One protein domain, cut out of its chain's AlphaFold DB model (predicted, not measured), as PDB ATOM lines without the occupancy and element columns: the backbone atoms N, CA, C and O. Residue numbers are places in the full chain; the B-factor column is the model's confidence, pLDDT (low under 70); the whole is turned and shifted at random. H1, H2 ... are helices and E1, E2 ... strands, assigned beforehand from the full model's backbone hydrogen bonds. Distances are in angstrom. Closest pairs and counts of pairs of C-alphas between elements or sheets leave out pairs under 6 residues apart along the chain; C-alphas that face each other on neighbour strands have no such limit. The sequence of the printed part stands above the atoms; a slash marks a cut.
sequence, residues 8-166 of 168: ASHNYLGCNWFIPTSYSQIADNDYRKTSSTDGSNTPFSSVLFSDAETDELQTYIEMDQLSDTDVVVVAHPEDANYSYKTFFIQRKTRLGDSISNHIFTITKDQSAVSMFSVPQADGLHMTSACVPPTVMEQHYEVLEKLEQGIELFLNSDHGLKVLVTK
ATOM      1  N   ALA A   8     -45.084 -18.364 -58.854       80.81
ATOM      2  CA  ALA A   8     -44.937 -19.461 -59.794       80.81
ATOM      3  C   ALA A   8     -46.155 -20.383 -59.653       80.81
ATOM      4  O   ALA A   8     -46.489 -20.811 -58.550       80.81
ATOM      5  N   SER A   9     -46.828 -20.678 -60.766       86.00
ATOM      6  CA  SER A   9     -47.913 -21.659 -60.786       86.00
ATOM      7  C   SER A   9     -47.330 -23.051 -60.998       86.00
ATOM      8  O   SER A   9     -46.631 -23.277 -61.984       86.00
ATOM      9  N   HIS A  10     -47.665 -23.989 -60.120       89.50
ATOM     10  CA  HIS A  10     -47.284 -25.393 -60.231       89.50
ATOM     11  C   HIS A  10     -48.552 -26.252 -60.318       89.50
ATOM     12  O   HIS A  10     -49.421 -26.151 -59.454       89.50
ATOM     13  N   ASN A  11     -48.715 -27.047 -61.380       92.19
ATOM     14  CA  ASN A  11     -49.899 -27.896 -61.536       92.19
ATOM     15  C   ASN A  11     -49.646 -29.260 -60.890       92.19
ATOM     16  O   ASN A  11     -48.770 -29.994 -61.339       92.19
ATOM     17  N   TYR A  12     -50.406 -29.585 -59.845       92.19
ATOM     18  CA  TYR A  12     -50.245 -30.824 -59.088       92.19
ATOM     19  C   TYR A  12     -51.550 -31.212 -58.376       92.19
ATOM     20  O   TYR A  12     -52.361 -30.346 -58.042       92.19
ATOM     21  N   LEU A  13     -51.804 -32.511 -58.179       90.50
ATOM     22  CA  LEU A  13     -53.083 -33.059 -57.678       90.50
ATOM     23  C   LEU A  13     -54.347 -32.561 -58.414       90.50
ATOM     24  O   LEU A  13     -55.434 -32.476 -57.831       90.50
ATOM     25  N   GLY A  14     -54.225 -32.214 -59.699       89.88
ATOM     26  CA  GLY A  14     -55.327 -31.659 -60.491       89.88
ATOM     27  C   GLY A  14     -55.699 -30.213 -60.136       89.88
ATOM     28  O   GLY A  14     -56.782 -29.767 -60.506       89.88
ATOM     29  N   CYS A  15     -54.817 -29.487 -59.445       91.31
ATOM     30  CA  CYS A  15     -54.992 -28.087 -59.077       91.31
ATOM     31  C   CYS A  15     -53.759 -27.238 -59.442       91.31
ATOM     32  O   CYS A  15     -52.669 -27.767 -59.656       91.31
ATOM     33  N   ASN A  16     -53.932 -25.916 -59.525       92.69
ATOM     34  CA  ASN A  16     -52.842 -24.954 -59.682       92.69
ATOM     35  C   ASN A  16     -52.453 -24.371 -58.321       92.69
ATOM     36  O   ASN A  16     -53.240 -23.656 -57.705       92.69
ATOM     37  N   TRP A  17     -51.225 -24.644 -57.896       92.81
ATOM     38  CA  TRP A  17     -50.633 -24.154 -56.656       92.81
ATOM     39  C   TRP A  17     -49.832 -22.889 -56.924       92.81
ATOM     40  O   TRP A  17     -49.017 -22.856 -57.847       92.81
ATOM     41  N   PHE A  18     -50.045 -21.855 -56.113       93.25
ATOM     42  CA  PHE A  18     -49.386 -20.559 -56.284       93.25
ATOM     43  C   PHE A  18     -48.228 -20.413 -55.303       93.25
ATOM     44  O   PHE A  18     -48.413 -20.000 -54.161       93.25
ATOM     45  N   ILE A  19     -47.018 -20.745 -55.745       92.69
ATOM     46  CA  ILE A  19     -45.815 -20.624 -54.923       92.69
ATOM     47  C   ILE A  19     -45.309 -19.173 -54.966       92.69
ATOM     48  O   ILE A  19     -44.929 -18.701 -56.043       92.69
ATOM     49  N   PRO A  20     -45.271 -18.439 -53.837       91.19
ATOM     50  CA  PRO A  20     -44.766 -17.072 -53.801       91.19
ATOM     51  C   PRO A  20     -43.307 -17.000 -54.262       91.19
ATOM     52  O   PRO A  20     -42.497 -17.847 -53.891       91.19
ATOM     53  N   THR A  21     -42.930 -15.929 -54.961       87.56
ATOM     54  CA  THR A  21     -41.541 -15.668 -55.415       87.56
ATOM     55  C   THR A  21     -40.491 -15.619 -54.311       87.56
ATOM     56  O   THR A  21     -39.300 -15.716 -54.591       87.56
ATOM     57  N   SER A  22     -40.904 -15.474 -53.050       87.19
ATOM     58  CA  SER A  22     -39.988 -15.574 -51.911       87.19
ATOM     59  C   SER A  22     -39.475 -17.000 -51.653       87.19
ATOM     60  O   SER A  22     -38.509 -17.166 -50.911       87.19
ATOM     61  N   TYR A  23     -40.079 -18.019 -52.272       90.81
ATOM     62  CA  TYR A  23     -39.599 -19.396 -52.241       90.81
ATOM     63  C   TYR A  23     -38.710 -19.661 -53.453       90.81
ATOM     64  O   TYR A  23     -39.067 -19.367 -54.593       90.81
ATOM     65  N   SER A  24     -37.555 -20.264 -53.204       90.44
ATOM     66  CA  SER A  24     -36.662 -20.761 -54.246       90.44
ATOM     67  C   SER A  24     -36.913 -22.246 -54.467       90.44
ATOM     68  O   SER A  24     -37.009 -23.008 -53.504       90.44
ATOM     69  N   GLN A  25     -36.999 -22.664 -55.726       91.69
ATOM     70  CA  GLN A  25     -37.044 -24.080 -56.071       91.69
ATOM     71  C   GLN A  25     -35.676 -24.712 -55.789       91.69
ATOM     72  O   GLN A  25     -34.652 -24.209 -56.255       91.69
ATOM     73  N   ILE A  26     -35.656 -25.793 -55.014       90.44
ATOM     74  CA  ILE A  26     -34.429 -26.513 -54.637       90.44
ATOM     75  C   ILE A  26     -34.365 -27.927 -55.217       90.44
ATOM     76  O   ILE A  26     -33.279 -28.496 -55.315       90.44
ATOM     77  N   ALA A  27     -35.508 -28.469 -55.633       89.44
ATOM     78  CA  ALA A  27     -35.633 -29.680 -56.432       89.44
ATOM     79  C   ALA A  27     -36.894 -29.578 -57.303       89.44
ATOM     80  O   ALA A  27     -37.705 -28.672 -57.104       89.44
ATOM     81  N   ASP A  28     -37.084 -30.517 -58.232       86.56
ATOM     82  CA  ASP A  28     -38.226 -30.517 -59.162       86.56
ATOM     83  C   ASP A  28     -39.570 -30.318 -58.447       86.56
ATOM     84  O   ASP A  28     -40.414 -29.558 -58.920       86.56
ATOM     85  N   ASN A  29     -39.698 -30.886 -57.247       89.88
ATOM     86  CA  ASN A  29     -40.913 -30.848 -56.450       89.88
ATOM     87  C   ASN A  29     -40.752 -30.182 -55.067       89.88
ATOM     88  O   ASN A  29     -41.637 -30.325 -54.230       89.88
ATOM     89  N   ASP A  30     -39.644 -29.492 -54.784       90.88
ATOM     90  CA  ASP A  30     -39.392 -28.886 -53.463       90.88
ATOM     91  C   ASP A  30     -39.056 -27.396 -53.598       90.88
ATOM     92  O   ASP A  30     -38.168 -26.991 -54.359       90.88
ATOM     93  N   TYR A  31     -39.779 -26.587 -52.829       93.12
ATOM     94  CA  TYR A  31     -39.643 -25.143 -52.744       93.12
ATOM     95  C   TYR A  31     -39.352 -24.725 -51.315       93.12
ATOM     96  O   TYR A  31     -39.979 -25.181 -50.365       93.12
ATOM     97  N   ARG A  32     -38.439 -23.771 -51.160       91.44
ATOM     98  CA  ARG A  32     -37.889 -23.397 -49.863       91.44
ATOM     99  C   ARG A  32     -37.750 -21.892 -49.735       91.44
ATOM    100  O   ARG A  32     -37.137 -21.245 -50.583       91.44
ATOM    101  N   LYS A  33     -38.252 -21.342 -48.636       89.88
ATOM    102  CA  LYS A  33     -38.006 -19.962 -48.226       89.88
ATOM    103  C   LYS A  33     -36.950 -19.980 -47.132       89.88
ATOM    104  O   LYS A  33     -37.197 -20.403 -46.006       89.88
ATOM    105  N   THR A  34     -35.735 -19.572 -47.480       72.44
ATOM    106  CA  THR A  34     -34.670 -19.376 -46.493       72.44
ATOM    107  C   THR A  34     -34.871 -18.038 -45.798       72.44
ATOM    108  O   THR A  34     -35.136 -17.041 -46.470       72.44
ATOM    109  N   SER A  35     -34.708 -17.999 -44.475       64.94
ATOM    110  CA  SER A  35     -34.712 -16.753 -43.708       64.94
ATOM    111  C   SER A  35     -33.717 -15.765 -44.322       64.94
ATOM    112  O   SER A  35     -32.571 -16.128 -44.603       64.94
ATOM    113  N   SER A  36     -34.146 -14.520 -44.550       54.44
ATOM    114  CA  SER A  36     -33.211 -13.437 -44.850       54.44
ATOM    115  C   SER A  36     -32.194 -13.351 -43.714       54.44
ATOM    116  O   SER A  36     -32.552 -13.552 -42.557       54.44
ATOM    117  N   THR A  37     -30.942 -13.043 -44.040       49.72
ATOM    118  CA  THR A  37     -29.749 -13.029 -43.168       49.72
ATOM    119  C   THR A  37     -29.862 -12.183 -41.883       49.72
ATOM    120  O   THR A  37     -28.932 -12.147 -41.080       49.72
ATOM    121  N   ASP A  38     -30.995 -11.523 -41.663       42.22
ATOM    122  CA  ASP A  38     -31.317 -10.698 -40.509       42.22
ATOM    123  C   ASP A  38     -31.939 -11.541 -39.394       42.22
ATOM    124  O   ASP A  38     -33.155 -11.523 -39.223       42.22
ATOM    125  N   GLY A  39     -31.088 -12.294 -38.680       42.66
ATOM    126  CA  GLY A  39     -31.125 -12.630 -37.238       42.66
ATOM    127  C   GLY A  39     -32.443 -12.955 -36.512       42.66
ATOM    128  O   GLY A  39     -32.437 -13.065 -35.289       42.66
ATOM    129  N   SER A  40     -33.562 -13.091 -37.208       44.53
ATOM    130  CA  SER A  40     -34.868 -13.430 -36.675       44.53
ATOM    131  C   SER A  40     -35.038 -14.935 -36.803       44.53
ATOM    132  O   SER A  40     -34.747 -15.526 -37.842       44.53
ATOM    133  N   ASN A  41     -35.470 -15.564 -35.713       49.06
ATOM    134  CA  ASN A  41     -35.796 -16.985 -35.626       49.06
ATOM    135  C   ASN A  41     -37.037 -17.332 -36.475       49.06
ATOM    136  O   ASN A  41     -37.955 -17.976 -35.979       49.06
ATOM    137  N   THR A  42     -37.129 -16.892 -37.733       51.47
ATOM    138  CA  THR A  42     -38.146 -17.435 -38.631       51.47
ATOM    139  C   THR A  42     -37.776 -18.885 -38.915       51.47
ATOM    140  O   THR A  42     -36.676 -19.130 -39.432       51.47
ATOM    141  N   PRO A  43     -38.641 -19.847 -38.542       58.84
ATOM    142  CA  PRO A  43     -38.414 -21.236 -38.868       58.84
ATOM    143  C   PRO A  43     -38.313 -21.370 -40.382       58.84
ATOM    144  O   PRO A  43     -38.903 -20.620 -41.159       58.84
ATOM    145  N   PHE A  44     -37.501 -22.329 -40.784       76.94
ATOM    146  CA  PHE A  44     -37.429 -22.802 -42.146       76.94
ATOM    147  C   PHE A  44     -38.836 -23.085 -42.706       76.94
ATOM    148  O   PHE A  44     -39.552 -23.872 -42.095       76.94
ATOM    149  N   SER A  45     -39.211 -22.504 -43.853       90.69
ATOM    150  CA  SER A  45     -40.481 -22.820 -44.530       90.69
ATOM    151  C   SER A  45     -40.232 -23.530 -45.858       90.69
ATOM    152  O   SER A  45     -39.414 -23.074 -46.667       90.69
ATOM    153  N   SER A  46     -40.962 -24.611 -46.125       92.88
ATOM    154  CA  SER A  46     -40.891 -25.314 -47.411       92.88
ATOM    155  C   SER A  46     -42.209 -25.938 -47.842       92.88
ATOM    156  O   SER A  46     -43.116 -26.141 -47.039       92.88
ATOM    157  N   VAL A  47     -42.293 -26.258 -49.128       94.19
ATOM    158  CA  VAL A  47     -43.410 -26.971 -49.744       94.19
ATOM    159  C   VAL A  47     -42.842 -28.095 -50.597       94.19
ATOM    160  O   VAL A  47     -41.998 -27.840 -51.454       94.19
ATOM    161  N   LEU A  48     -43.319 -29.314 -50.364       93.69
ATOM    162  CA  LEU A  48     -42.938 -30.515 -51.098       93.69
ATOM    163  C   LEU A  48     -44.157 -31.103 -51.810       93.69
ATOM    164  O   LEU A  48     -45.188 -31.329 -51.179       93.69
ATOM    165  N   PHE A  49     -44.012 -31.400 -53.096       93.88
ATOM    166  CA  PHE A  49     -44.969 -32.153 -53.902       93.88
ATOM    167  C   PHE A  49     -44.461 -33.602 -54.045       93.88
ATOM    168  O   PHE A  49     -43.341 -33.841 -54.492       93.88
ATOM    169  N   SER A  50     -45.234 -34.593 -53.619       91.19
ATOM    170  CA  SER A  50     -44.773 -35.984 -53.534       91.19
ATOM    171  C   SER A  50     -45.731 -36.941 -54.223       91.19
ATOM    172  O   SER A  50     -46.904 -37.002 -53.867       91.19
ATOM    173  N   ASP A  51     -45.213 -37.753 -55.148       87.44
ATOM    174  CA  ASP A  51     -45.984 -38.796 -55.843       87.44
ATOM    175  C   ASP A  51     -46.225 -40.048 -54.986       87.44
ATOM    176  O   ASP A  51     -46.845 -41.003 -55.449       87.44
ATOM    177  N   ALA A  52     -45.718 -40.046 -53.753       77.38
ATOM    178  CA  ALA A  52     -45.995 -41.048 -52.742       77.38
ATOM    179  C   ALA A  52     -46.602 -40.372 -51.510       77.38
ATOM    180  O   ALA A  52     -46.092 -39.341 -51.055       77.38
ATOM    181  N   GLU A  53     -47.645 -40.982 -50.940       65.38
ATOM    182  CA  GLU A  53     -48.068 -40.684 -49.582       65.38
ATOM    183  C   GLU A  53     -46.865 -41.022 -48.712       65.38
ATOM    184  O   GLU A  53     -46.397 -42.164 -48.662       65.38
ATOM    185  N   THR A  54     -46.277 -39.995 -48.115       59.62
ATOM    186  CA  THR A  54     -45.206 -40.196 -47.164       59.62
ATOM    187  C   THR A  54     -45.798 -41.007 -46.013       59.62
ATOM    188  O   THR A  54     -46.817 -40.625 -45.438       59.62
ATOM    189  N   ASP A  55     -45.175 -42.139 -45.665       61.50
ATOM    190  CA  ASP A  55     -45.467 -42.883 -44.426       61.50
ATOM    191  C   ASP A  55     -44.928 -42.092 -43.215       61.50
ATOM    192  O   ASP A  55     -44.075 -42.505 -42.428       61.50
ATOM    193  N   GLU A  56     -45.376 -40.844 -43.150       63.62
ATOM    194  CA  GLU A  56     -45.014 -39.808 -42.203       63.62
ATOM    195  C   GLU A  56     -45.595 -40.151 -40.831       63.62
ATOM    196  O   GLU A  56     -44.973 -39.884 -39.805       63.62
ATOM    197  N   LEU A  57     -46.751 -40.826 -40.798       64.50
ATOM    198  CA  LEU A  57     -47.430 -41.178 -39.559       64.50
ATOM    199  C   LEU A  57     -46.565 -42.079 -38.672       64.50
ATOM    200  O   LEU A  57     -46.468 -41.817 -37.476       64.50
ATOM    201  N   GLN A  58     -45.903 -43.092 -39.240       68.56
ATOM    202  CA  GLN A  58     -45.024 -43.967 -38.466       68.56
ATOM    203  C   GLN A  58     -43.823 -43.196 -37.895       68.56
ATOM    204  O   GLN A  58     -43.495 -43.348 -36.719       68.56
ATOM    205  N   THR A  59     -43.237 -42.292 -38.684       77.19
ATOM    206  CA  THR A  59     -42.148 -41.412 -38.227       77.19
ATOM    207  C   THR A  59     -42.596 -40.536 -37.054       77.19
ATOM    208  O   THR A  59     -41.886 -40.405 -36.059       77.19
ATOM    209  N   TYR A  60     -43.795 -39.958 -37.130       77.50
ATOM    210  CA  TYR A  60     -44.333 -39.107 -36.071       77.50
ATOM    211  C   TYR A  60     -44.741 -39.881 -34.817       77.50
ATOM    212  O   TYR A  60     -44.540 -39.382 -33.713       77.50
ATOM    213  N   ILE A  61     -45.232 -41.115 -34.967       74.12
ATOM    214  CA  ILE A  61     -45.465 -42.032 -33.843       74.12
ATOM    215  C   ILE A  61     -44.146 -42.341 -33.127       74.12
ATOM    216  O   ILE A  61     -44.099 -42.340 -31.901       74.12
ATOM    217  N   GLU A  62     -43.070 -42.596 -33.872       80.12
ATOM    218  CA  GLU A  62     -41.744 -42.838 -33.295       80.12
ATOM    219  C   GLU A  62     -41.181 -41.592 -32.602       80.12
ATOM    220  O   GLU A  62     -40.572 -41.700 -31.537       80.12
ATOM    221  N   MET A  63     -41.422 -40.402 -33.159       79.44
ATOM    222  CA  MET A  63     -41.034 -39.137 -32.531       79.44
ATOM    223  C   MET A  63     -41.786 -38.868 -31.220       79.44
ATOM    224  O   MET A  63     -41.157 -38.412 -30.271       79.44
ATOM    225  N   ASP A  64     -43.081 -39.190 -31.135       80.56
ATOM    226  CA  ASP A  64     -43.896 -39.031 -29.912       80.56
ATOM    227  C   ASP A  64     -43.447 -39.958 -28.766       80.56
ATOM    228  O   ASP A  64     -43.762 -39.737 -27.599       80.56
ATOM    229  N   GLN A  65     -42.673 -41.009 -29.065       83.31
ATOM    230  CA  GLN A  65     -42.085 -41.878 -28.037       83.31
ATOM    231  C   GLN A  65     -40.853 -41.258 -27.361       83.31
ATOM    232  O   GLN A  65     -40.356 -41.797 -26.365       83.31
ATOM    233  N   LEU A  66     -40.327 -40.147 -27.886       84.00
ATOM    234  CA  LEU A  66     -39.178 -39.462 -27.310       84.00
ATOM    235  C   LEU A  66     -39.615 -38.589 -26.131       84.00
ATOM    236  O   LEU A  66     -40.517 -37.772 -26.234       84.00
ATOM    237  N   SER A  67     -38.905 -38.683 -25.006       83.75
ATOM    238  CA  SER A  67     -39.245 -37.934 -23.784       83.75
ATOM    239  C   SER A  67     -39.148 -36.407 -23.914       83.75
ATOM    240  O   SER A  67     -39.572 -35.683 -23.017       83.75
ATOM    241  N   ASP A  68     -38.487 -35.921 -24.965       84.19
ATOM    242  CA  ASP A  68     -38.283 -34.504 -25.252       84.19
ATOM    243  C   ASP A  68     -39.198 -33.983 -26.366       84.19
ATOM    244  O   ASP A  68     -39.049 -32.823 -26.740       84.19
ATOM    245  N   THR A  69     -40.103 -34.799 -26.912       82.44
ATOM    246  CA  THR A  69     -40.901 -34.446 -28.089       82.44
ATOM    247  C   THR A  69     -42.370 -34.773 -27.861       82.44
ATOM    248  O   THR A  69     -42.709 -35.895 -27.517       82.44
ATOM    249  N   ASP A  70     -43.231 -33.791 -28.095       81.75
ATOM    250  CA  ASP A  70     -44.681 -33.941 -28.111       81.75
ATOM    251  C   ASP A  70     -45.151 -33.822 -29.569       81.75
ATOM    252  O   ASP A  70     -44.801 -32.851 -30.257       81.75
ATOM    253  N   VAL A  71     -45.930 -34.795 -30.058       83.19
ATOM    254  CA  VAL A  71     -46.499 -34.749 -31.412       83.19
ATOM    255  C   VAL A  71     -48.023 -34.762 -31.363       83.19
ATOM    256  O   VAL A  71     -48.653 -35.624 -30.757       83.19
ATOM    257  N   VAL A  72     -48.638 -33.807 -32.057       83.38
ATOM    258  CA  VAL A  72     -50.093 -33.706 -32.197       83.38
ATOM    259  C   VAL A  72     -50.464 -33.864 -33.654       83.38
ATOM    260  O   VAL A  72     -49.965 -33.138 -34.510       83.38
ATOM    261  N   VAL A  73     -51.380 -34.788 -33.926       85.25
ATOM    262  CA  VAL A  73     -51.949 -34.973 -35.259       85.25
ATOM    263  C   VAL A  73     -53.408 -34.548 -35.231       85.25
ATOM    264  O   VAL A  73     -54.194 -35.055 -34.433       85.25
ATOM    265  N   VAL A  74     -53.769 -33.624 -36.114       84.88
ATOM    266  CA  VAL A  74     -55.141 -33.147 -36.290       84.88
ATOM    267  C   VAL A  74     -55.596 -33.493 -37.697       84.88
ATOM    268  O   VAL A  74     -55.022 -33.021 -38.677       84.88
ATOM    269  N   ALA A  75     -56.623 -34.331 -37.791       88.06
ATOM    270  CA  ALA A  75     -57.340 -34.558 -39.036       88.06
ATOM    271  C   ALA A  75     -58.415 -33.475 -39.190       88.06
ATOM    272  O   ALA A  75     -59.187 -33.238 -38.258       88.06
ATOM    273  N   HIS A  76     -58.458 -32.825 -40.350       87.88
ATOM    274  CA  HIS A  76     -59.506 -31.854 -40.677       87.88
ATOM    275  C   HIS A  76     -60.642 -32.537 -41.447       87.88
ATOM    276  O   HIS A  76     -60.449 -33.646 -41.951       87.88
ATOM    277  N   PRO A  77     -61.827 -31.909 -41.557       85.94
ATOM    278  CA  PRO A  77     -62.899 -32.432 -42.395       85.94
ATOM    279  C   PRO A  77     -62.421 -32.640 -43.836       85.94
ATOM    280  O   PRO A  77     -62.008 -31.693 -44.501       85.94
ATOM    281  N   GLU A  78     -62.467 -33.887 -44.298       87.19
ATOM    282  CA  GLU A  78     -62.125 -34.258 -45.671       87.19
ATOM    283  C   GLU A  78     -63.173 -33.726 -46.656       87.19
ATOM    284  O   GLU A  78     -64.343 -33.534 -46.302       87.19
ATOM    285  N   ASP A  79     -62.765 -33.516 -47.908       86.38
ATOM    286  CA  ASP A  79     -63.687 -33.221 -49.002       86.38
ATOM    287  C   ASP A  79     -63.715 -34.355 -50.040       86.38
ATOM    288  O   ASP A  79     -63.116 -35.413 -49.864       86.38
ATOM    289  N   ALA A  80     -64.467 -34.173 -51.129       83.62
ATOM    290  CA  ALA A  80     -64.615 -35.210 -52.152       83.62
ATOM    291  C   ALA A  80     -63.306 -35.547 -52.899       83.62
ATOM    292  O   ALA A  80     -63.259 -36.548 -53.612       83.62
ATOM    293  N   ASN A  81     -62.281 -34.701 -52.795       86.12
ATOM    294  CA  ASN A  81     -61.046 -34.777 -53.564       86.12
ATOM    295  C   ASN A  81     -59.804 -34.990 -52.694       86.12
ATOM    296  O   ASN A  81     -58.833 -35.551 -53.199       86.12
ATOM    297  N   TYR A  82     -59.810 -34.516 -51.450       92.50
ATOM    298  CA  TYR A  82     -58.616 -34.395 -50.625       92.50
ATOM    299  C   TYR A  82     -58.866 -34.805 -49.173       92.50
ATOM    300  O   TYR A  82     -59.912 -34.520 -48.587       92.50
ATOM    301  N   SER A  83     -57.835 -35.398 -48.574       91.88
ATOM    302  CA  SER A  83     -57.703 -35.530 -47.123       91.88
ATOM    303  C   SER A  83     -56.668 -34.539 -46.598       91.88
ATOM    304  O   SER A  83     -55.701 -34.198 -47.286       91.88
ATOM    305  N   TYR A  84     -56.886 -34.064 -45.374       92.31
ATOM    306  CA  TYR A  84     -56.109 -32.978 -44.787       92.31
ATOM    307  C   TYR A  84     -55.653 -33.349 -43.383       92.31
ATOM    308  O   TYR A  84     -56.468 -33.672 -42.510       92.31
ATOM    309  N   LYS A  85     -54.349 -33.256 -43.139       91.00
ATOM    310  CA  LYS A  85     -53.756 -33.526 -41.828       91.00
ATOM    311  C   LYS A  85     -52.826 -32.396 -41.427       91.00
ATOM    312  O   LYS A  85     -52.138 -31.803 -42.250       91.00
ATOM    313  N   THR A  86     -52.812 -32.088 -40.140       90.06
ATOM    314  CA  THR A  86     -51.815 -31.224 -39.517       90.06
ATOM    315  C   THR A  86     -51.006 -32.032 -38.532       90.06
ATOM    316  O   THR A  86     -51.576 -32.672 -37.652       90.06
ATOM    317  N   PHE A  87     -49.692 -31.951 -38.658       87.44
ATOM    318  CA  PHE A  87     -48.747 -32.453 -37.677       87.44
ATOM    319  C   PHE A  87     -48.143 -31.250 -36.969       87.44
ATOM    320  O   PHE A  87     -47.578 -30.371 -37.613       87.44
ATOM    321  N   PHE A  88     -48.275 -31.195 -35.653       87.38
ATOM    322  CA  PHE A  88     -47.591 -30.228 -34.810       87.38
ATOM    323  C   PHE A  88     -46.574 -30.968 -33.958       87.38
ATOM    324  O   PHE A  88     -46.899 -31.969 -33.325       87.38
ATOM    325  N   ILE A  89     -45.341 -30.483 -33.967       85.19
ATOM    326  CA  ILE A  89     -44.207 -31.122 -33.315       85.19
ATOM    327  C   ILE A  89     -43.591 -30.088 -32.392       85.19
ATOM    328  O   ILE A  89     -43.075 -29.071 -32.857       85.19
ATOM    329  N   GLN A  90     -43.607 -30.360 -31.094       83.44
ATOM    330  CA  GLN A  90     -42.963 -29.526 -30.095       83.44
ATOM    331  C   GLN A  90     -41.834 -30.305 -29.444       83.44
ATOM    332  O   GLN A  90     -42.051 -31.339 -28.825       83.44
ATOM    333  N   ARG A  91     -40.607 -29.802 -29.568       82.19
ATOM    334  CA  ARG A  91     -39.421 -30.445 -29.010       82.19
ATOM    335  C   ARG A  91     -38.743 -29.570 -27.971       82.19
ATOM    336  O   ARG A  91     -38.359 -28.440 -28.260       82.19
ATOM    337  N   LYS A  92     -38.511 -30.122 -26.787       83.06
ATOM    338  CA  LYS A  92     -37.717 -29.515 -25.718       83.06
ATOM    339  C   LYS A  92     -36.235 -29.741 -25.995       83.06
ATOM    340  O   LYS A  92     -35.754 -30.861 -26.127       83.06
ATOM    341  N   THR A  93     -35.482 -28.660 -26.088       79.38
ATOM    342  CA  THR A  93     -34.028 -28.708 -26.211       79.38
ATOM    343  C   THR A  93     -33.389 -29.049 -24.866       79.38
ATOM    344  O   THR A  93     -33.977 -28.870 -23.798       79.38
ATOM    345  N   ARG A  94     -32.119 -29.466 -24.893       78.94
ATOM    346  CA  ARG A  94     -31.328 -29.697 -23.668       78.94
ATOM    347  C   ARG A  94     -31.167 -28.450 -22.793       78.94
ATOM    348  O   ARG A  94     -30.824 -28.590 -21.625       78.94
ATOM    349  N   LEU A  95     -31.368 -27.259 -23.360       80.69
ATOM    350  CA  LEU A  95     -31.271 -25.981 -22.656       80.69
ATOM    351  C   LEU A  95     -32.600 -25.567 -22.000       80.69
ATOM    352  O   LEU A  95     -32.628 -24.584 -21.271       80.69
ATOM    353  N   GLY A  96     -33.678 -26.331 -22.215       72.56
ATOM    354  CA  GLY A  96     -35.017 -26.042 -21.694       72.56
ATOM    355  C   GLY A  96     -35.904 -25.244 -22.653       72.56
ATOM    356  O   GLY A  96     -37.112 -25.189 -22.442       72.56
ATOM    357  N   ASP A  97     -35.340 -24.690 -23.730       76.69
ATOM    358  CA  ASP A  97     -36.107 -24.008 -24.778       76.69
ATOM    359  C   ASP A  97     -36.962 -25.004 -25.569       76.69
ATOM    360  O   ASP A  97     -36.575 -26.164 -25.714       76.69
ATOM    361  N   SER A  98     -38.089 -24.557 -26.126       74.94
ATOM    362  CA  SER A  98     -38.935 -25.377 -27.001       74.94
ATOM    363  C   SER A  98     -38.824 -24.926 -28.454       74.94
ATOM    364  O   SER A  98     -38.872 -23.733 -28.742       74.94
ATOM    365  N   ILE A  99     -38.701 -25.886 -29.365       76.75
ATOM    366  CA  ILE A  99     -38.757 -25.685 -30.813       76.75
ATOM    367  C   ILE A  99     -40.077 -26.275 -31.294       76.75
ATOM    368  O   ILE A  99     -40.294 -27.478 -31.150       76.75
ATOM    369  N   SER A 100     -40.947 -25.443 -31.857       81.00
ATOM    370  CA  SER A 100     -42.175 -25.878 -32.519       81.00
ATOM    371  C   SER A 100     -41.981 -25.905 -34.033       81.00
ATOM    372  O   SER A 100     -41.330 -25.036 -34.609       81.00
ATOM    373  N   ASN A 101     -42.544 -26.919 -34.678       85.88
ATOM    374  CA  ASN A 101     -42.708 -26.986 -36.123       85.88
ATOM    375  C   ASN A 101     -44.100 -27.517 -36.440       85.88
ATOM    376  O   ASN A 101     -44.670 -28.285 -35.663       85.88
ATOM    377  N   HIS A 102     -44.621 -27.141 -37.599       90.06
ATOM    378  CA  HIS A 102     -45.888 -27.665 -38.078       90.06
ATOM    379  C   HIS A 102     -45.805 -28.087 -39.533       90.06
ATOM    380  O   HIS A 102     -45.008 -27.556 -40.304       90.06
ATOM    381  N   ILE A 103     -46.628 -29.057 -39.904       91.12
ATOM    382  CA  ILE A 103     -46.708 -29.586 -41.258       91.12
ATOM    383  C   ILE A 103     -48.180 -29.710 -41.604       91.12
ATOM    384  O   ILE A 103     -48.940 -30.323 -40.855       91.12
ATOM    385  N   PHE A 104     -48.588 -29.096 -42.708       93.62
ATOM    386  CA  PHE A 104     -49.915 -29.281 -43.277       93.62
ATOM    387  C   PHE A 104     -49.802 -30.152 -44.522       93.62
ATOM    388  O   PHE A 104     -49.115 -29.774 -45.469       93.62
ATOM    389  N   THR A 105     -50.465 -31.303 -44.507       92.75
ATOM    390  CA  THR A 105     -50.396 -32.294 -45.581       92.75
ATOM    391  C   THR A 105     -51.760 -32.438 -46.237       92.75
ATOM    392  O   THR A 105     -52.776 -32.618 -45.558       92.75
ATOM    393  N   ILE A 106     -51.763 -32.357 -47.565       93.69
ATOM    394  CA  ILE A 106     -52.937 -32.472 -48.428       93.69
ATOM    395  C   ILE A 106     -52.715 -33.688 -49.312       93.69
ATOM    396  O   ILE A 106     -51.819 -33.668 -50.156       93.69
ATOM    397  N   THR A 107     -53.520 -34.730 -49.140       92.38
ATOM    398  CA  THR A 107     -53.340 -35.998 -49.858       92.38
ATOM    399  C   THR A 107     -54.524 -36.265 -50.773       92.38
ATOM    400  O   THR A 107     -55.680 -36.090 -50.383       92.38
ATOM    401  N   LYS A 108     -54.231 -36.733 -51.985       91.88
ATOM    402  CA  LYS A 108     -55.200 -37.278 -52.933       91.88
ATOM    403  C   LYS A 108     -54.604 -38.511 -53.594       91.88
ATOM    404  O   LYS A 108     -53.507 -38.451 -54.146       91.88
ATOM    405  N   ASP A 109     -55.350 -39.609 -53.564       88.62
ATOM    406  CA  ASP A 109     -54.878 -40.922 -54.002       88.62
ATOM    407  C   ASP A 109     -53.573 -41.306 -53.274       88.62
ATOM    408  O   ASP A 109     -53.578 -41.437 -52.056       88.62
ATOM    409  N   GLN A 110     -52.463 -41.472 -53.999       86.44
ATOM    410  CA  GLN A 110     -51.135 -41.771 -53.441       86.44
ATOM    411  C   GLN A 110     -50.196 -40.565 -53.500       86.44
ATOM    412  O   GLN A 110     -48.996 -40.726 -53.341       86.44
ATOM    413  N   SER A 111     -50.709 -39.371 -53.773       90.25
ATOM    414  CA  SER A 111     -49.898 -38.174 -53.957       90.25
ATOM    415  C   SER A 111     -50.238 -37.136 -52.894       90.25
ATOM    416  O   SER A 111     -51.389 -37.020 -52.466       90.25
ATOM    417  N   ALA A 112     -49.244 -36.365 -52.468       92.56
ATOM    418  CA  ALA A 112     -49.373 -35.422 -51.369       92.56
ATOM    419  C   ALA A 112     -48.681 -34.085 -51.653       92.56
ATOM    420  O   ALA A 112     -47.694 -34.010 -52.384       92.56
ATOM    421  N   VAL A 113     -49.198 -33.027 -51.036       94.12
ATOM    422  CA  VAL A 113     -48.512 -31.742 -50.880       94.12
ATOM    423  C   VAL A 113     -48.306 -31.501 -49.394       94.12
ATOM    424  O   VAL A 113     -49.286 -31.408 -48.656       94.12
ATOM    425  N   SER A 114     -47.049 -31.387 -48.968       93.38
ATOM    426  CA  SER A 114     -46.672 -31.147 -47.572       93.38
ATOM    427  C   SER A 114     -46.068 -29.754 -47.421       93.38
ATOM    428  O   SER A 114     -45.088 -29.404 -48.082       93.38
ATOM    429  N   MET A 115     -46.655 -28.949 -46.540       94.12
ATOM    430  CA  MET A 115     -46.266 -27.569 -46.256       94.12
ATOM    431  C   MET A 115     -45.644 -27.496 -44.863       94.12
ATOM    432  O   MET A 115     -46.345 -27.603 -43.860       94.12
ATOM    433  N   PHE A 116     -44.329 -27.306 -44.802       92.12
ATOM    434  CA  PHE A 116     -43.536 -27.301 -43.576       92.12
ATOM    435  C   PHE A 116     -43.351 -25.873 -43.079       92.12
ATOM    436  O   PHE A 116     -42.780 -25.043 -43.787       92.12
ATOM    437  N   SER A 117     -43.831 -25.598 -41.867       91.38
ATOM    438  CA  SER A 117     -43.711 -24.325 -41.151       91.38
ATOM    439  C   SER A 117     -43.998 -23.104 -42.043       91.38
ATOM    440  O   SER A 117     -43.280 -22.101 -42.011       91.38
ATOM    441  N   VAL A 118     -45.019 -23.215 -42.906       92.06
ATOM    442  CA  VAL A 118     -45.424 -22.168 -43.854       92.06
ATOM    443  C   VAL A 118     -46.288 -21.124 -43.134       92.06
ATOM    444  O   VAL A 118     -47.350 -21.485 -42.615       92.06
ATOM    445  N   PRO A 119     -45.904 -19.830 -43.132       90.50
ATOM    446  CA  PRO A 119     -46.671 -18.774 -42.473       90.50
ATOM    447  C   PRO A 119     -48.087 -18.637 -43.034       90.50
ATOM    448  O   PRO A 119     -48.292 -18.811 -44.234       90.50
ATOM    449  N   GLN A 120     -49.037 -18.212 -42.197       91.75
ATOM    450  CA  GLN A 120     -50.454 -18.083 -42.565       91.75
ATOM    451  C   GLN A 120     -50.706 -17.335 -43.874       91.75
ATOM    452  O   GLN A 120     -51.460 -17.811 -44.720       91.75
ATOM    453  N   ALA A 121     -50.052 -16.190 -44.072       89.69
ATOM    454  CA  ALA A 121     -50.226 -15.398 -45.286       89.69
ATOM    455  C   ALA A 121     -49.784 -16.154 -46.553       89.69
ATOM    456  O   ALA A 121     -50.485 -16.117 -47.565       89.69
ATOM    457  N   ASP A 122     -48.655 -16.864 -46.484       92.44
ATOM    458  CA  ASP A 122     -48.135 -17.653 -47.603       92.44
ATOM    459  C   ASP A 122     -49.025 -18.883 -47.833       92.44
ATOM    460  O   ASP A 122     -49.372 -19.187 -48.972       92.44
ATOM    461  N   GLY A 123     -49.451 -19.553 -46.757       92.56
ATOM    462  CA  GLY A 123     -50.262 -20.759 -46.850       92.56
ATOM    463  C   GLY A 123     -51.643 -20.500 -47.438       92.56
ATOM    464  O   GLY A 123     -52.042 -21.197 -48.366       92.56
ATOM    465  N   LEU A 124     -52.336 -19.450 -46.983       92.31
ATOM    466  CA  LEU A 124     -53.616 -19.024 -47.562       92.31
ATOM    467  C   LEU A 124     -53.486 -18.663 -49.047       92.31
ATOM    468  O   LEU A 124     -54.393 -18.934 -49.831       92.31
ATOM    469  N   HIS A 125     -52.364 -18.061 -49.451       90.81
ATOM    470  CA  HIS A 125     -52.118 -17.744 -50.853       90.81
ATOM    471  C   HIS A 125     -51.907 -19.011 -51.692       90.81
ATOM    472  O   HIS A 125     -52.589 -19.198 -52.705       90.81
ATOM    473  N   MET A 126     -51.012 -19.897 -51.245       93.50
ATOM    474  CA  MET A 126     -50.635 -21.129 -51.946       93.50
ATOM    475  C   MET A 126     -51.814 -22.067 -52.181       93.50
ATOM    476  O   MET A 126     -51.897 -22.687 -53.242       93.50
ATOM    477  N   THR A 127     -52.721 -22.166 -51.210       92.88
ATOM    478  CA  THR A 127     -53.831 -23.123 -51.242       92.88
ATOM    479  C   THR A 127     -55.144 -22.537 -51.759       92.88
ATOM    480  O   THR A 127     -56.103 -23.285 -51.937       92.88
ATOM    481  N   SER A 128     -55.194 -21.233 -52.059       90.19
ATOM    482  CA  SER A 128     -56.418 -20.484 -52.402       90.19
ATOM    483  C   SER A 128     -57.271 -21.069 -53.538       90.19
ATOM    484  O   SER A 128     -58.475 -20.817 -53.580       90.19
ATOM    485  N   ALA A 129     -56.682 -21.844 -54.453       89.81
ATOM    486  CA  ALA A 129     -57.401 -22.516 -55.539       89.81
ATOM    487  C   ALA A 129     -57.656 -24.015 -55.309       89.81
ATOM    488  O   ALA A 129     -58.380 -24.620 -56.099       89.81
ATOM    489  N   CYS A 130     -57.064 -24.612 -54.273       90.38
ATOM    490  CA  CYS A 130     -56.988 -26.066 -54.104       90.38
ATOM    491  C   CYS A 130     -57.645 -26.575 -52.822       90.38
ATOM    492  O   CYS A 130     -58.151 -27.692 -52.805       90.38
ATOM    493  N   VAL A 131     -57.628 -25.777 -51.753       92.44
ATOM    494  CA  VAL A 131     -58.114 -26.174 -50.427       92.44
ATOM    495  C   VAL A 131     -59.239 -25.232 -50.002       92.44
ATOM    496  O   VAL A 131     -59.114 -24.019 -50.189       92.44
ATOM    497  N   PRO A 132     -60.329 -25.743 -49.401       91.75
ATOM    498  CA  PRO A 132     -61.351 -24.896 -48.806       91.75
ATOM    499  C   PRO A 132     -60.739 -23.918 -47.784       91.75
ATOM    500  O   PRO A 132     -60.004 -24.361 -46.896       91.75
ATOM    501  N   PRO A 133     -61.065 -22.609 -47.837       89.81
ATOM    502  CA  PRO A 133     -60.498 -21.617 -46.918       89.81
ATOM    503  C   PRO A 133     -60.669 -21.988 -45.442       89.81
ATOM    504  O   PRO A 133     -59.744 -21.825 -44.653       89.81
ATOM    505  N   THR A 134     -61.808 -22.593 -45.097       90.62
ATOM    506  CA  THR A 134     -62.130 -23.024 -43.732       90.62
ATOM    507  C   THR A 134     -61.141 -24.043 -43.169       90.62
ATOM    508  O   THR A 134     -60.889 -24.033 -41.971       90.62
ATOM    509  N   VAL A 135     -60.569 -24.920 -44.002       92.25
ATOM    510  CA  VAL A 135     -59.582 -25.919 -43.550       92.25
ATOM    511  C   VAL A 135     -58.261 -25.234 -43.202       92.25
ATOM    512  O   VAL A 135     -57.645 -25.546 -42.185       92.25
ATOM    513  N   MET A 136     -57.839 -24.258 -44.010       92.31
ATOM    514  CA  MET A 136     -56.630 -23.482 -43.722       92.31
ATOM    515  C   MET A 136     -56.799 -22.589 -42.497       92.31
ATOM    516  O   MET A 136     -55.886 -22.491 -41.683       92.31
ATOM    517  N   GLU A 137     -57.958 -21.951 -42.348       90.94
ATOM    518  CA  GLU A 137     -58.293 -21.173 -41.153       90.94
ATOM    519  C   GLU A 137     -58.219 -22.055 -39.900       90.94
ATOM    520  O   GLU A 137     -57.493 -21.722 -38.966       90.94
ATOM    521  N   GLN A 138     -58.848 -23.236 -39.924       87.69
ATOM    522  CA  GLN A 138     -58.785 -24.210 -38.827       87.69
ATOM    523  C   GLN A 138     -57.359 -24.677 -38.525       87.69
ATOM    524  O   GLN A 138     -56.993 -24.792 -37.356       87.69
ATOM    525  N   HIS A 139     -56.543 -24.938 -39.552       91.00
ATOM    526  CA  HIS A 139     -55.132 -25.276 -39.372       91.00
ATOM    527  C   HIS A 139     -54.410 -24.211 -38.540       91.00
ATOM    528  O   HIS A 139     -53.820 -24.543 -37.514       91.00
ATOM    529  N   TYR A 140     -54.500 -22.938 -38.927       91.88
ATOM    530  CA  TYR A 140     -53.796 -21.862 -38.226       91.88
ATOM    531  C   TYR A 140     -54.398 -21.527 -36.854       91.88
ATOM    532  O   TYR A 140     -53.640 -21.242 -35.931       91.88
ATOM    533  N   GLU A 141     -55.715 -21.644 -36.669       87.81
ATOM    534  CA  GLU A 141     -56.346 -21.508 -35.345       87.81
ATOM    535  C   GLU A 141     -55.862 -22.578 -34.357       87.81
ATOM    536  O   GLU A 141     -55.657 -22.310 -33.171       87.81
ATOM    537  N   VAL A 142     -55.693 -23.816 -34.832       83.81
ATOM    538  CA  VAL A 142     -55.137 -24.903 -34.023       83.81
ATOM    539  C   VAL A 142     -53.681 -24.608 -33.668       83.81
ATOM    540  O   VAL A 142     -53.298 -24.809 -32.520       83.81
ATOM    541  N   LEU A 143     -52.878 -24.103 -34.609       86.56
ATOM    542  CA  LEU A 143     -51.485 -23.742 -34.333       86.56
ATOM    543  C   LEU A 143     -51.363 -22.646 -33.278       86.56
ATOM    544  O   LEU A 143     -50.611 -22.825 -32.327       86.56
ATOM    545  N   GLU A 144     -52.146 -21.572 -33.389       85.44
ATOM    546  CA  GLU A 144     -52.154 -20.481 -32.406       85.44
ATOM    547  C   GLU A 144     -52.456 -21.005 -30.992       85.44
ATOM    548  O   GLU A 144     -51.779 -20.667 -30.021       85.44
ATOM    549  N   LYS A 145     -53.434 -21.908 -30.880       80.50
ATOM    550  CA  LYS A 145     -53.789 -22.582 -29.624       80.50
ATOM    551  C   LYS A 145     -52.676 -23.476 -29.078       80.50
ATOM    552  O   LYS A 145     -52.491 -23.553 -27.867       80.50
ATOM    553  N   LEU A 146     -51.953 -24.175 -29.950       79.75
ATOM    554  CA  LEU A 146     -50.848 -25.057 -29.563       79.75
ATOM    555  C   LEU A 146     -49.601 -24.265 -29.141       79.75
ATOM    556  O   LEU A 146     -48.898 -24.675 -28.218       79.75
ATOM    557  N   GLU A 147     -49.352 -23.110 -29.759       76.75
ATOM    558  CA  GLU A 147     -48.260 -22.194 -29.397       76.75
ATOM    559  C   GLU A 147     -48.430 -21.584 -27.999       76.75
ATOM    560  O   GLU A 147     -47.439 -21.315 -27.319       76.75
ATOM    561  N   GLN A 148     -49.670 -21.447 -27.520       73.50
ATOM    562  CA  GLN A 148     -49.976 -21.052 -26.136       73.50
ATOM    563  C   GLN A 148     -49.601 -22.134 -25.102       73.50
ATOM    564  O   GLN A 148     -49.581 -21.876 -23.895       73.50
ATOM    565  N   GLY A 149     -49.235 -23.329 -25.573       64.62
ATOM    566  CA  GLY A 149     -48.809 -24.462 -24.767       64.62
ATOM    567  C   GLY A 149     -49.905 -25.512 -24.606       64.62
ATOM    568  O   GLY A 149     -51.081 -25.210 -24.399       64.62
ATOM    569  N   ILE A 150     -49.484 -26.774 -24.667       63.31
ATOM    570  CA  ILE A 150     -50.329 -27.944 -24.430       63.31
ATOM    571  C   ILE A 150     -50.229 -28.284 -22.940       63.31
ATOM    572  O   ILE A 150     -49.171 -28.713 -22.480       63.31
ATOM    573  N   GLU A 151     -51.295 -28.068 -22.164       53.59
ATOM    574  CA  GLU A 151     -51.265 -28.357 -20.720       53.59
ATOM    575  C   GLU A 151     -51.524 -29.834 -20.421       53.59
ATOM    576  O   GLU A 151     -50.859 -30.412 -19.561       53.59
ATOM    577  N   LEU A 152     -52.466 -30.468 -21.123       53.34
ATOM    578  CA  LEU A 152     -52.798 -31.878 -20.925       53.34
ATOM    579  C   LEU A 152     -53.554 -32.452 -22.127       53.34
ATOM    580  O   LEU A 152     -54.434 -31.807 -22.691       53.34
ATOM    581  N   PHE A 153     -53.286 -33.719 -22.444       57.22
ATOM    582  CA  PHE A 153     -54.240 -34.545 -23.177       57.22
ATOM    583  C   PHE A 153     -55.175 -35.217 -22.175       57.22
ATOM    584  O   PHE A 153     -54.741 -36.079 -21.406       57.22
ATOM    585  N   LEU A 154     -56.457 -34.850 -22.170       50.53
ATOM    586  CA  LEU A 154     -57.449 -35.629 -21.431       50.53
ATOM    587  C   LEU A 154     -57.694 -36.923 -22.199       50.53
ATOM    588  O   LEU A 154     -58.178 -36.897 -23.332       50.53
ATOM    589  N   ASN A 155     -57.343 -38.049 -21.586       43.34
ATOM    590  CA  ASN A 155     -57.692 -39.362 -22.106       43.34
ATOM    591  C   ASN A 155     -59.142 -39.659 -21.721       43.34
ATOM    592  O   ASN A 155     -59.477 -39.676 -20.538       43.34
ATOM    593  N   SER A 156     -60.000 -39.899 -22.707       47.94
ATOM    594  CA  SER A 156     -61.291 -40.539 -22.454       47.94
ATOM    595  C   SER A 156     -61.104 -42.038 -22.220       47.94
ATOM    596  O   SER A 156     -60.156 -42.642 -22.730       47.94
ATOM    597  N   ASP A 157     -62.078 -42.665 -21.562       48.75
ATOM    598  CA  ASP A 157     -62.150 -44.124 -21.387       48.75
ATOM    599  C   ASP A 157     -62.215 -44.898 -22.726       48.75
ATOM    600  O   ASP A 157     -62.071 -46.119 -22.757       48.75
ATOM    601  N   HIS A 158     -62.404 -44.193 -23.847       48.69
ATOM    602  CA  HIS A 158     -62.430 -44.735 -25.208       48.69
ATOM    603  C   HIS A 158     -61.145 -44.462 -26.007       48.69
ATOM    604  O   HIS A 158     -61.112 -44.703 -27.211       48.69
ATOM    605  N   GLY A 159     -60.086 -43.951 -25.369       45.94
ATOM    606  CA  GLY A 159     -58.795 -43.695 -26.018       45.94
ATOM    607  C   GLY A 159     -58.719 -42.389 -26.818       45.94
ATOM    608  O   GLY A 159     -57.702 -42.122 -27.454       45.94
ATOM    609  N   LEU A 160     -59.759 -41.549 -26.778       44.84
ATOM    610  CA  LEU A 160     -59.705 -40.190 -27.325       44.84
ATOM    611  C   LEU A 160     -58.761 -39.325 -26.474       44.84
ATOM    612  O   LEU A 160     -58.973 -39.233 -25.266       44.84
ATOM    613  N   LYS A 161     -57.774 -38.674 -27.099       52.66
ATOM    614  CA  LYS A 161     -56.921 -37.651 -26.476       52.66
ATOM    615  C   LYS A 161     -57.462 -36.265 -26.833       52.66
ATOM    616  O   LYS A 161     -57.402 -35.866 -27.993       52.66
ATOM    617  N   VAL A 162     -58.006 -35.539 -25.859       56.50
ATOM    618  CA  VAL A 162     -58.497 -34.165 -26.056       56.50
ATOM    619  C   VAL A 162     -57.395 -33.186 -25.704       56.50
ATOM    620  O   VAL A 162     -56.900 -33.205 -24.579       56.50
ATOM    621  N   LEU A 163     -57.036 -32.328 -26.657       60.41
ATOM    622  CA  LEU A 163     -56.102 -31.235 -26.435       60.41
ATOM    623  C   LEU A 163     -56.716 -30.212 -25.469       60.41
ATOM    624  O   LEU A 163     -57.731 -29.593 -25.788       60.41
ATOM    625  N   VAL A 164     -56.092 -30.023 -24.308       59.03
ATOM    626  CA  VAL A 164     -56.400 -28.914 -23.401       59.03
ATOM    627  C   VAL A 164     -55.337 -27.843 -23.592       59.03
ATOM    628  O   VAL A 164     -54.159 -28.051 -23.291       59.03
ATOM    629  N   THR A 165     -55.762 -26.709 -24.136       52.97
ATOM    630  CA  THR A 165     -54.930 -25.514 -24.262       52.97
ATOM    631  C   THR A 165     -54.796 -24.850 -22.904       52.97
ATOM    632  O   THR A 165     -55.721 -24.908 -22.087       52.97
ATOM    633  N   LYS A 166     -53.661 -24.193 -22.679       51.69
ATOM    634  CA  LYS A 166     -53.452 -23.384 -21.485       51.69
ATOM    635  C   LYS A 166     -54.593 -22.379 -21.301       51.69
ATOM    636  O   LYS A 166     -54.953 -21.673 -22.239       51.69
TER     637      LYS A 166
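AT A GLANCE: This is residues 8 to 166 of the 168 residues of an uncharacterized protein of Rheinheimera sp (UniProt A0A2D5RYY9). A twisted sheet of seven strands forms the core, with the helical hairpin H2 and H3 over one face and H1 over the other, near the E6 end. Two small strand hairpins lie outside this sheet: E1 and E2, with E2 packing on H2, and E10 and E11, with E11 meeting H3; residues 36 to 41 stick out as a free loop. The printed part has 159 residues, with eleven named strands and three named helices in the order E1 E2 E3 E4 E5 H1 E6 E7 E8 E9 H2 H3 E10 E11. The large sheet has the order E3 E4 E5 E9 E8 E7 E6, antiparallel throughout, and the class is mixed, helices and strands. The whole is compact, with a radius of gyration of the C-alphas of 16.2 A and spans of 45 by 43 by 26 A.

IN THESE COORDINATES: E1, residues 8 to 12, begins at C-alpha 8 (-44.937, -19.461, -59.794). E2 is residues 15 to 20, E3 24 to 27, E4 30 to 33 and E5 45 to 50. H1, residues 56 to 64, is followed by E6, residues 69 to 75, 19.8 A long. E7, residues 83 to 92, measures 29.9 A, and E8, residues 98 to 108, measures 32.8 A from C-alpha 98 (-38.935, -25.377, -27.001). E9 is residues 111 to 116, H2 120 to 127, and H3 133 to 147, 21.4 A long. E10 is residues 150 to 155, and E11, residues 161 to 165, ends at C-alpha 165 (-54.930, -25.514, -24.262).

HOW THE PARTS SIT: E3 E4 E5 and E6 E7 E8 E9 are meanders, each strand the antiparallel neighbour of the one before. Across the large sheet, pairs within hydrogen-bond range include N 26 and O 30 at 2.9 A, N 31 and O 47 at 2.9 A, N 48 and O 114 at 2.9 A, N 113 and O 106 at 2.8 A, N 87 and O 103 at 2.8 A, and N 72 and O 88 at 2.8 A. With helices on both of its faces, the sheet and H1, H2 and H3 make three layers. H3 is on the sheet over E7, at a height of 9.6 A, and runs along the strands, at 15 degrees to E7 on the local plane; the closest C-alphas of the two are those of Thr 86 and His 139, 6.8 A apart. H2, on the same face, touches H3, with the C-alphas of Leu 124 and Met 136 closest at 6.6 A, at a shallow tilt of 33 degrees, only just short of steep, opposite ways. H1 is on the opposite face at a height of 8.8 A; its closest C-alphas to E6 are those of Asp 64 and Val 71, 5.2 A apart. The closest C-alphas of E2 and H2 are those of Phe 18 and Met 126, 4.6 A apart. In the hairpin E1 and E2, N 10 and O 17 are 2.9 A apart; in E10 and E11, N 154 and O 162 are 3.0 A apart. In H1, H2 and H3 every O i to N i+4 pair is within hydrogen-bond range.

THE WHOLE: The C-alphas farthest apart are those of Thr 37 and Asp 157, at 49.9 A. The printed part has no cut, and its one long link is E4 to E5, with 11 residues. Mean pLDDT of the printed part is 80.6; residues 35 to 43, 53 to 58 and 149 to 166 are under 70.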